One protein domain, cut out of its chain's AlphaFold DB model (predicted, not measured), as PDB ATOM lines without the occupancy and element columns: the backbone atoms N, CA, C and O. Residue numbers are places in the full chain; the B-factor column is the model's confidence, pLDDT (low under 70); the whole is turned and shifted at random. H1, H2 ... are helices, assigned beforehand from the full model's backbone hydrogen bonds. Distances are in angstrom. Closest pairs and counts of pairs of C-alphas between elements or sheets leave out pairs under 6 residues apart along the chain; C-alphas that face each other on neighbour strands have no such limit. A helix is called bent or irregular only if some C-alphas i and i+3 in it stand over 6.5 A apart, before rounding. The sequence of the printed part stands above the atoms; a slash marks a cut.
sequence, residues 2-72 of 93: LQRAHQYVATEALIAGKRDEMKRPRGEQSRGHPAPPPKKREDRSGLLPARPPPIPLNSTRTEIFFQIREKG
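This is residues 2 to 72 of the 93 residues of an uncharacterized protein of Ensete ventricosum (UniProt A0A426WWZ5). An open horseshoe: the long helix H1 makes one arm, a wide loop of unnamed chain, residues 22 to 60, swings round, and the short helix H2 folds back beside the last part of that loop at the end of the other arm. The space between the arms is empty, and residues 2 to 51, of which 2 to 21 belong to H1, stand free. The printed part has 71 residues with two named helices, H1 then H2, and no named strand; the class is all helix, though under half of the residues, 30 of the 71, are in named elements. It is extended, with a radius of gyration of the C-alphas of 20.9 A, and only just flat, with spans of 55 by 32 by 18 A.

H1, the longest helix, covers residues 2 to 21 and is 29.1 A long, from C-alpha 2 at (160.653, 192.825, 167.174) to C-alpha 21 at (153.545, 180.476, 141.791). H2 covers residues 61 to 70 and is 14.6 A long, ending with C-alpha 70 at (166.008, 156.339, 160.763).

H1 and H2 are apart, with no C-alpha of the one within 8 A of the other. In both helices every O i to N i+4 pair is within hydrogen-bond range. Neither helix is bent.

The C-alphas of Leu 2 and Pro 36, the two farthest apart, are 57.3 A apart, while those of Leu 2 and Gly 72, the first and last printed, are 38.8 A apart. The printed part has no cut. The link from H1 to H2 is long, with 39 residues, and its C-alphas lie 11 to 32 A from the mean of all C-alphas. The mean pLDDT of the printed part is 70.8; residues 19 to 55, of which 19 to 21 belong to H1, and residue 57 are under 70.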
ATOM      1  N   LEU A   2     161.433 192.417 168.350       84.75
ATOM      2  CA  LEU A   2     160.653 192.825 167.174       84.75
ATOM      3  C   LEU A   2     161.354 192.564 165.823       84.75
ATOM      4  O   LEU A   2     160.750 192.018 164.906       84.75
ATOM      5  N   GLN A   3     162.657 192.837 165.723       87.88
ATOM      6  CA  GLN A   3     163.434 192.622 164.491       87.88
ATOM      7  C   GLN A   3     163.406 191.164 163.999       87.88
ATOM      8  O   GLN A   3     163.296 190.906 162.803       87.88
ATOM      9  N   ARG A   4     163.447 190.202 164.929       90.00
ATOM     10  CA  ARG A   4     163.398 188.770 164.610       90.00
ATOM     11  C   ARG A   4     162.017 188.349 164.102       90.00
ATOM     12  O   ARG A   4     161.935 187.532 163.191       90.00
ATOM     13  N   ALA A   5     160.952 188.935 164.651       90.88
ATOM     14  CA  ALA A   5     159.589 188.697 164.181       90.88
ATOM     15  C   ALA A   5     159.393 189.225 162.751       90.88
ATOM     16  O   ALA A   5     158.846 188.516 161.911       90.88
ATOM     17  N   HIS A   6     159.926 190.410 162.439       93.25
ATOM     18  CA  HIS A   6     159.877 190.952 161.079       93.25
ATOM     19  C   HIS A   6     160.617 190.073 160.067       93.25
ATOM     20  O   HIS A   6     160.091 189.815 158.988       93.25
ATOM     21  N   GLN A   7     161.800 189.567 160.425       94.06
ATOM     22  CA  GLN A   7     162.556 188.653 159.564       94.06
ATOM     23  C   GLN A   7     161.789 187.350 159.299       94.06
ATOM     24  O   GLN A   7     161.750 186.885 158.161       94.06
ATOM     25  N   TYR A   8     161.141 186.787 160.323       92.88
ATOM     26  CA  TYR A   8     160.327 185.579 160.181       92.88
ATOM     27  C   TYR A   8     159.115 185.810 159.270       92.88
ATOM     28  O   TYR A   8     158.927 185.073 158.308       92.88
ATOM     29  N   VAL A   9     158.346 186.877 159.509       93.44
ATOM     30  CA  VAL A   9     157.157 187.215 158.706       93.44
ATOM     31  C   VAL A   9     157.522 187.488 157.243       93.44
ATOM     32  O   VAL A   9     156.837 187.002 156.346       93.44
ATOM     33  N   ALA A  10     158.623 188.202 156.985       92.75
ATOM     34  CA  ALA A  10     159.100 188.454 155.624       92.75
ATOM     35  C   ALA A  10     159.523 187.161 154.905       92.75
ATOM     36  O   ALA A  10     159.224 186.976 153.725       92.75
ATOM     37  N   THR A  11     160.184 186.251 155.626       91.62
ATOM     38  CA  THR A  11     160.638 184.967 155.075       91.62
ATOM     39  C   THR A  11     159.454 184.046 154.767       91.62
ATOM     40  O   THR A  11     159.390 183.480 153.677       91.62
ATOM     41  N   GLU A  12     158.476 183.952 155.671       87.12
ATOM     42  CA  GLU A  12     157.257 183.156 155.469       87.12
ATOM     43  C   GLU A  12     156.408 183.690 154.305       87.12
ATOM     44  O   GLU A  12     155.935 182.907 153.479       87.12
ATOM     45  N   ALA A  13     156.265 185.016 154.173       89.75
ATOM     46  CA  ALA A  13     155.538 185.634 153.061       89.75
ATOM     47  C   ALA A  13     156.204 185.356 151.701       89.75
ATOM     48  O   ALA A  13     155.519 185.059 150.718       89.75
ATOM     49  N   LEU A  14     157.541 185.385 151.647       91.19
ATOM     50  CA  LEU A  14     158.301 185.059 150.438       91.19
ATOM     51  C   LEU A  14     158.108 183.590 150.022       91.19
ATOM     52  O   LEU A  14     157.895 183.295 148.843       91.19
ATOM     53  N   ILE A  15     158.151 182.666 150.986       81.88
ATOM     54  CA  ILE A  15     157.963 181.228 150.743       81.88
ATOM     55  C   ILE A  15     156.516 180.931 150.319       81.88
ATOM     56  O   ILE A  15     156.296 180.139 149.398       81.88
ATOM     57  N   ALA A  16     155.533 181.587 150.939       80.94
ATOM     58  CA  ALA A  16     154.124 181.461 150.574       80.94
ATOM     59  C   ALA A  16     153.860 181.930 149.134       80.94
ATOM     60  O   ALA A  16     153.215 181.206 148.373       80.94
ATOM     61  N   GLY A  17     154.430 183.071 148.724       74.69
ATOM     62  CA  GLY A  17     154.315 183.575 147.352       74.69
ATOM     63  C   GLY A  17     154.913 182.621 146.312       74.69
ATOM     64  O   GLY A  17     154.286 182.327 145.298       74.69
ATOM     65  N   LYS A  18     156.086 182.035 146.593       74.25
ATOM     66  CA  LYS A  18     156.709 181.033 145.705       74.25
ATOM     67  C   LYS A  18     155.900 179.740 145.607       74.25
ATOM     68  O   LYS A  18     155.895 179.086 144.563       74.25
ATOM     69  N   ARG A  19     155.202 179.359 146.678       64.31
ATOM     70  CA  ARG A  19     154.323 178.188 146.674       64.31
ATOM     71  C   ARG A  19     153.072 178.425 145.832       64.31
ATOM     72  O   ARG A  19     152.651 177.486 145.171       64.31
ATOM     73  N   ASP A  20     152.522 179.636 145.824       61.34
ATOM     74  CA  ASP A  20     151.394 180.012 144.959       61.34
ATOM     75  C   ASP A  20     151.791 180.026 143.471       61.34
ATOM     76  O   ASP A  20     151.109 179.435 142.633       61.34
ATOM     77  N   GLU A  21     152.974 180.559 143.146       57.09
ATOM     78  CA  GLU A  21     153.545 180.476 141.791       57.09
ATOM     79  C   GLU A  21     153.724 179.018 141.331       57.09
ATOM     80  O   GLU A  21     153.397 178.678 140.195       57.09
ATOM     81  N   MET A  22     154.172 178.130 142.225       57.34
ATOM     82  CA  MET A  22     154.321 176.697 141.937       57.34
ATOM     83  C   MET A  22     152.984 175.931 141.932       57.34
ATOM     84  O   MET A  22     152.933 174.771 141.518       57.34
ATOM     85  N   LYS A  23     151.896 176.553 142.401       56.47
ATOM     86  CA  LYS A  23     150.537 175.994 142.401       56.47
ATOM     87  C   LYS A  23     149.701 176.458 141.218       56.47
ATOM     88  O   LYS A  23     148.638 175.874 141.015       56.47
ATOM     89  N   ARG A  24     150.162 177.415 140.402       53.91
ATOM     90  CA  ARG A  24     149.521 177.673 139.111       53.91
ATOM     91  C   ARG A  24     149.702 176.446 138.211       53.91
ATOM     92  O   ARG A  24     150.836 176.135 137.836       53.91
ATOM     93  N   PRO A  25     148.622 175.736 137.831       58.88
ATOM     94  CA  PRO A  25     148.721 174.811 136.723       58.88
ATOM     95  C   PRO A  25     149.042 175.671 135.504       58.88
ATOM     96  O   PRO A  25     148.284 176.572 135.150       58.88
ATOM     97  N   ARG A  26     150.204 175.438 134.898       57.66
ATOM     98  CA  ARG A  26     150.588 175.972 133.590       57.66
ATOM     99  C   ARG A  26     149.615 175.416 132.544       57.66
ATOM    100  O   ARG A  26     149.923 174.460 131.843       57.66
ATOM    101  N   GLY A  27     148.400 175.946 132.526       56.66
ATOM    102  CA  GLY A  27     147.304 175.528 131.674       56.66
ATOM    103  C   GLY A  27     147.080 176.557 130.585       56.66
ATOM    104  O   GLY A  27     146.263 177.439 130.773       56.66
ATOM    105  N   GLU A  28     147.822 176.429 129.484       55.50
ATOM    106  CA  GLU A  28     147.322 176.662 128.122       55.50
ATOM    107  C   GLU A  28     148.421 176.341 127.100       55.50
ATOM    108  O   GLU A  28     149.268 177.165 126.772       55.50
ATOM    109  N   GLN A  29     148.416 175.104 126.604       51.78
ATOM    110  CA  GLN A  29     148.659 174.833 125.187       51.78
ATOM    111  C   GLN A  29     147.932 173.533 124.832       51.78
ATOM    112  O   GLN A  29     148.360 172.418 125.122       51.78
ATOM    113  N   SER A  30     146.737 173.727 124.288       63.44
ATOM    114  CA  SER A  30     145.820 172.728 123.755       63.44
ATOM    115  C   SER A  30     146.363 172.067 122.484       63.44
ATOM    116  O   SER A  30     146.858 172.781 121.613       63.44
ATOM    117  N   ARG A  31     146.121 170.757 122.299       52.12
ATOM    118  CA  ARG A  31     145.097 170.208 121.369       52.12
ATOM    119  C   ARG A  31     145.450 168.768 120.946       52.12
ATOM    120  O   ARG A  31     146.402 168.559 120.206       52.12
ATOM    121  N   GLY A  32     144.633 167.793 121.355       43.38
ATOM    122  CA  GLY A  32     144.650 166.447 120.771       43.38
ATOM    123  C   GLY A  32     143.956 165.365 121.605       43.38
ATOM    124  O   GLY A  32     144.578 164.807 122.498       43.38
ATOM    125  N   HIS A  33     142.721 165.025 121.207       45.94
ATOM    126  CA  HIS A  33     141.922 163.817 121.515       45.94
ATOM    127  C   HIS A  33     140.924 163.837 122.707       45.94
ATOM    128  O   HIS A  33     141.328 164.103 123.838       45.94
ATOM    129  N   PRO A  34     139.624 163.498 122.500       61.50
ATOM    130  CA  PRO A  34     138.663 163.313 123.591       61.50
ATOM    131  C   PRO A  34     138.559 161.853 124.101       61.50
ATOM    132  O   PRO A  34     138.610 160.912 123.309       61.50
ATOM    133  N   ALA A  35     138.312 161.751 125.421       52.88
ATOM    134  CA  ALA A  35     137.661 160.706 126.252       52.88
ATOM    135  C   ALA A  35     138.364 159.342 126.521       52.88
ATOM    136  O   ALA A  35     138.950 158.745 125.623       52.88
ATOM    137  N   PRO A  36     138.288 158.820 127.774       49.56
ATOM    138  CA  PRO A  36     137.123 158.024 128.205       49.56
ATOM    139  C   PRO A  36     136.549 158.398 129.601       49.56
ATOM    140  O   PRO A  36     137.213 159.080 130.383       49.56
ATOM    141  N   PRO A  37     135.309 157.968 129.930       63.31
ATOM    142  CA  PRO A  37     134.585 158.345 131.155       63.31
ATOM    143  C   PRO A  37     135.215 157.789 132.449       63.31
ATOM    144  O   PRO A  37     135.948 156.794 132.406       63.31
ATOM    145  N   PRO A  38     134.911 158.389 133.621       55.88
ATOM    146  CA  PRO A  38     135.574 158.064 134.879       55.88
ATOM    147  C   PRO A  38     135.161 156.668 135.360       55.88
ATOM    148  O   PRO A  38     134.077 156.466 135.909       55.88
ATOM    149  N   LYS A  39     136.043 155.679 135.181       51.81
ATOM    150  CA  LYS A  39     135.898 154.384 135.848       51.81
ATOM    151  C   LYS A  39     136.167 154.580 137.337       51.81
ATOM    152  O   LYS A  39     137.316 154.760 137.734       51.81
ATOM    153  N   LYS A  40     135.098 154.512 138.139       61.28
ATOM    154  CA  LYS A  40     135.156 154.258 139.583       61.28
ATOM    155  C   LYS A  40     136.186 153.157 139.838       61.28
ATOM    156  O   LYS A  40     136.010 152.032 139.375       61.28
ATOM    157  N   ARG A  41     137.275 153.497 140.515       53.88
ATOM    158  CA  ARG A  41     138.216 152.523 141.053       53.88
ATOM    159  C   ARG A  41     138.431 152.882 142.503       53.88
ATOM    160  O   ARG A  41     138.933 153.968 142.773       53.88
ATOM    161  N   GLU A  42     137.931 151.976 143.338       46.59
ATOM    162  CA  GLU A  42     138.269 151.700 144.726       46.59
ATOM    163  C   GLU A  42     138.976 152.821 145.477       46.59
ATOM    164  O   GLU A  42     140.105 153.182 145.145       46.59
ATOM    165  N   ASP A  43     138.310 153.281 146.533       47.75
ATOM    166  CA  ASP A  43     138.888 153.681 147.814       47.75
ATOM    167  C   ASP A  43     140.357 153.246 147.997       47.75
ATOM    168  O   ASP A  43     140.686 152.228 148.604       47.75
ATOM    169  N   ARG A  44     141.281 154.017 147.419       51.38
ATOM    170  CA  ARG A  44     142.720 153.798 147.550       51.38
ATOM    171  C   ARG A  44     143.228 154.699 148.662       51.38
ATOM    172  O   ARG A  44     144.166 155.467 148.483       51.38
ATOM    173  N   SER A  45     142.634 154.525 149.839       53.59
ATOM    174  CA  SER A  45     143.149 154.969 151.140       53.59
ATOM    175  C   SER A  45     144.498 154.304 151.510       53.59
ATOM    176  O   SER A  45     145.024 154.478 152.602       53.59
ATOM    177  N   GLY A  46     145.112 153.534 150.603       52.56
ATOM    178  CA  GLY A  46     146.293 152.715 150.883       52.56
ATOM    179  C   GLY A  46     147.637 153.195 150.327       52.56
ATOM    180  O   GLY A  46     148.547 152.377 150.286       52.56
ATOM    181  N   LEU A  47     147.803 154.439 149.845       54.44
ATOM    182  CA  LEU A  47     149.081 154.874 149.228       54.44
ATOM    183  C   LEU A  47     149.521 156.318 149.522       54.44
ATOM    184  O   LEU A  47     150.379 156.853 148.820       54.44
ATOM    185  N   LEU A  48     148.989 156.972 150.555       53.41
ATOM    186  CA  LEU A  48     149.689 158.146 151.077       53.41
ATOM    187  C   LEU A  48     150.845 157.631 151.939       53.41
ATOM    188  O   LEU A  48     150.581 156.837 152.844       53.41
ATOM    189  N   PRO A  49     152.110 158.038 151.701       58.69
ATOM    190  CA  PRO A  49     153.156 157.817 152.687       58.69
ATOM    191  C   PRO A  49     152.611 158.338 154.010       58.69
ATOM    192  O   PRO A  49     152.193 159.498 154.073       58.69
ATOM    193  N   ALA A  50     152.541 157.473 155.024       58.31
ATOM    194  CA  ALA A  50     152.129 157.885 156.354       58.31
ATOM    195  C   ALA A  50     152.960 159.121 156.699       58.31
ATOM    196  O   ALA A  50     154.193 159.051 156.716       58.31
ATOM    197  N   ARG A  51     152.291 160.273 156.851       63.78
ATOM    198  CA  ARG A  51     152.961 161.535 157.155       63.78
ATOM    199  C   ARG A  51     153.841 161.250 158.373       63.78
ATOM    200  O   ARG A  51     153.287 160.829 159.391       63.78
ATOM    201  N   PRO A  52     155.176 161.404 158.277       63.00
ATOM    202  CA  PRO A  52     156.026 161.148 159.423       63.00
ATOM    203  C   PRO A  52     155.521 162.014 160.582       63.00
ATOM    204  O   PRO A  52     155.093 163.153 160.339       63.00
ATOM    205  N   PRO A  53     155.486 161.462 161.809       66.75
ATOM    206  CA  PRO A  53     154.972 162.178 162.964       66.75
ATOM    207  C   PRO A  53     155.669 163.540 163.057       66.75
ATOM    208  O   PRO A  53     156.856 163.633 162.723       66.75
ATOM    209  N   PRO A  54     154.939 164.608 163.423       67.75
ATOM    210  CA  PRO A  54     155.527 165.931 163.507       67.75
ATOM    211  C   PRO A  54     156.726 165.871 164.452       67.75
ATOM    212  O   PRO A  54     156.603 165.413 165.587       67.75
ATOM    213  N   ILE A  55     157.878 166.310 163.951       68.69
ATOM    214  CA  ILE A  55     159.074 166.508 164.763       68.69
ATOM    215  C   ILE A  55     158.667 167.428 165.925       68.69
ATOM    216  O   ILE A  55     158.124 168.510 165.661       68.69
ATOM    217  N   PRO A  56     158.883 167.025 167.185       73.38
ATOM    218  CA  PRO A  56     158.633 167.886 168.331       73.38
ATOM    219  C   PRO A  56     159.339 169.238 168.143       73.38
ATOM    220  O   PRO A  56     160.518 169.294 167.801       73.38
ATOM    221  N   LEU A  57     158.633 170.354 168.354       69.88
ATOM    222  CA  LEU A  57     159.172 171.710 168.124       69.88
ATOM    223  C   LEU A  57     160.383 172.060 169.017       69.88
ATOM    224  O   LEU A  57     161.040 173.073 168.794       69.88
ATOM    225  N   ASN A  58     160.667 171.232 170.022       83.69
ATOM    226  CA  ASN A  58     161.803 171.323 170.933       83.69
ATOM    227  C   ASN A  58     162.976 170.396 170.553       83.69
ATOM    228  O   ASN A  58     163.975 170.380 171.270       83.69
ATOM    229  N   SER A  59     162.885 169.641 169.453       85.62
ATOM    230  CA  SER A  59     163.966 168.752 169.022       85.62
ATOM    231  C   SER A  59     165.189 169.541 168.567       85.62
ATOM    232  O   SER A  59     165.109 170.511 167.806       85.62
ATOM    233  N   THR A  60     166.361 169.084 168.999       90.06
ATOM    234  CA  THR A  60     167.631 169.686 168.578       90.06
ATOM    235  C   THR A  60     167.902 169.348 167.107       90.06
ATOM    236  O   THR A  60     167.531 168.280 166.630       90.06
ATOM    237  N   ARG A  61     168.617 170.208 166.366       86.44
ATOM    238  CA  ARG A  61     168.968 169.980 164.944       86.44
ATOM    239  C   ARG A  61     169.526 168.571 164.661       86.44
ATOM    240  O   ARG A  61     169.210 167.985 163.628       86.44
ATOM    241  N   THR A  62     170.338 168.030 165.569       88.50
ATOM    242  CA  THR A  62     170.926 166.683 165.465       88.50
ATOM    243  C   THR A  62     169.885 165.574 165.627       88.50
ATOM    244  O   THR A  62     169.912 164.581 164.908       88.50
ATOM    245  N   GLU A  63     168.941 165.757 166.540       89.38
ATOM    246  CA  GLU A  63     167.855 164.816 166.807       89.38
ATOM    247  C   GLU A  63     166.917 164.706 165.601       89.38
ATOM    248  O   GLU A  63     166.577 163.610 165.162       89.38
ATOM    249  N   ILE A  64     166.616 165.846 164.972       89.25
ATOM    250  CA  ILE A  64     165.877 165.910 163.708       89.25
ATOM    251  C   ILE A  64     166.602 165.122 162.613       89.25
ATOM    252  O   ILE A  64     165.990 164.346 161.882       89.25
ATOM    253  N   PHE A  65     167.919 165.293 162.504       87.25
ATOM    254  CA  PHE A  65     168.720 164.575 161.518       87.25
ATOM    255  C   PHE A  65     168.664 163.054 161.722       87.25
ATOM    256  O   PHE A  65     168.492 162.324 160.745       87.25
ATOM    257  N   PHE A  66     168.757 162.570 162.964       88.50
ATOM    258  CA  PHE A  66     168.631 161.141 163.259       88.50
ATOM    259  C   PHE A  66     167.242 160.601 162.932       88.50
ATOM    260  O   PHE A  66     167.154 159.595 162.235       88.50
ATOM    261  N   GLN A  67     166.174 161.310 163.304       85.94
ATOM    262  CA  GLN A  67     164.811 160.899 162.963       85.94
ATOM    263  C   GLN A  67     164.630 160.743 161.446       85.94
ATOM    264  O   GLN A  67     164.113 159.734 160.978       85.94
ATOM    265  N   ILE A  68     165.106 161.696 160.638       86.31
ATOM    266  CA  ILE A  68     164.984 161.620 159.173       86.31
ATOM    267  C   ILE A  68     165.825 160.458 158.603       86.31
ATOM    268  O   ILE A  68     165.380 159.773 157.675       86.31
ATOM    269  N   ARG A  69     167.020 160.203 159.162       83.81
ATOM    270  CA  ARG A  69     167.873 159.058 158.787       83.81
ATOM    271  C   ARG A  69     167.218 157.721 159.101       83.81
ATOM    272  O   ARG A  69     167.193 156.856 158.233       83.81
ATOM    273  N   GLU A  70     166.680 157.562 160.308       86.62
ATOM    274  CA  GLU A  70     166.008 156.339 160.763       86.62
ATOM    275  C   GLU A  70     164.769 156.018 159.929       86.62
ATOM    276  O   GLU A  70     164.484 154.855 159.657       86.62
ATOM    277  N   LYS A  71     164.049 157.043 159.461       86.69
ATOM    278  CA  LYS A  71     162.901 156.866 158.561       86.69
ATOM    279  C   LYS A  71     163.297 156.524 157.120       86.69
ATOM    280  O   LYS A  71     162.412 156.389 156.281       86.69
ATOM    281  N   GLY A  72     164.592 156.411 156.807       84.56
ATOM    282  CA  GLY A  72     165.068 156.080 155.460       84.56
ATOM    283  C   GLY A  72     164.736 157.147 154.412       84.56
ATOM    284  O   GLY A  72     164.730 156.860 153.219       84.56
TER     285      GLY A  72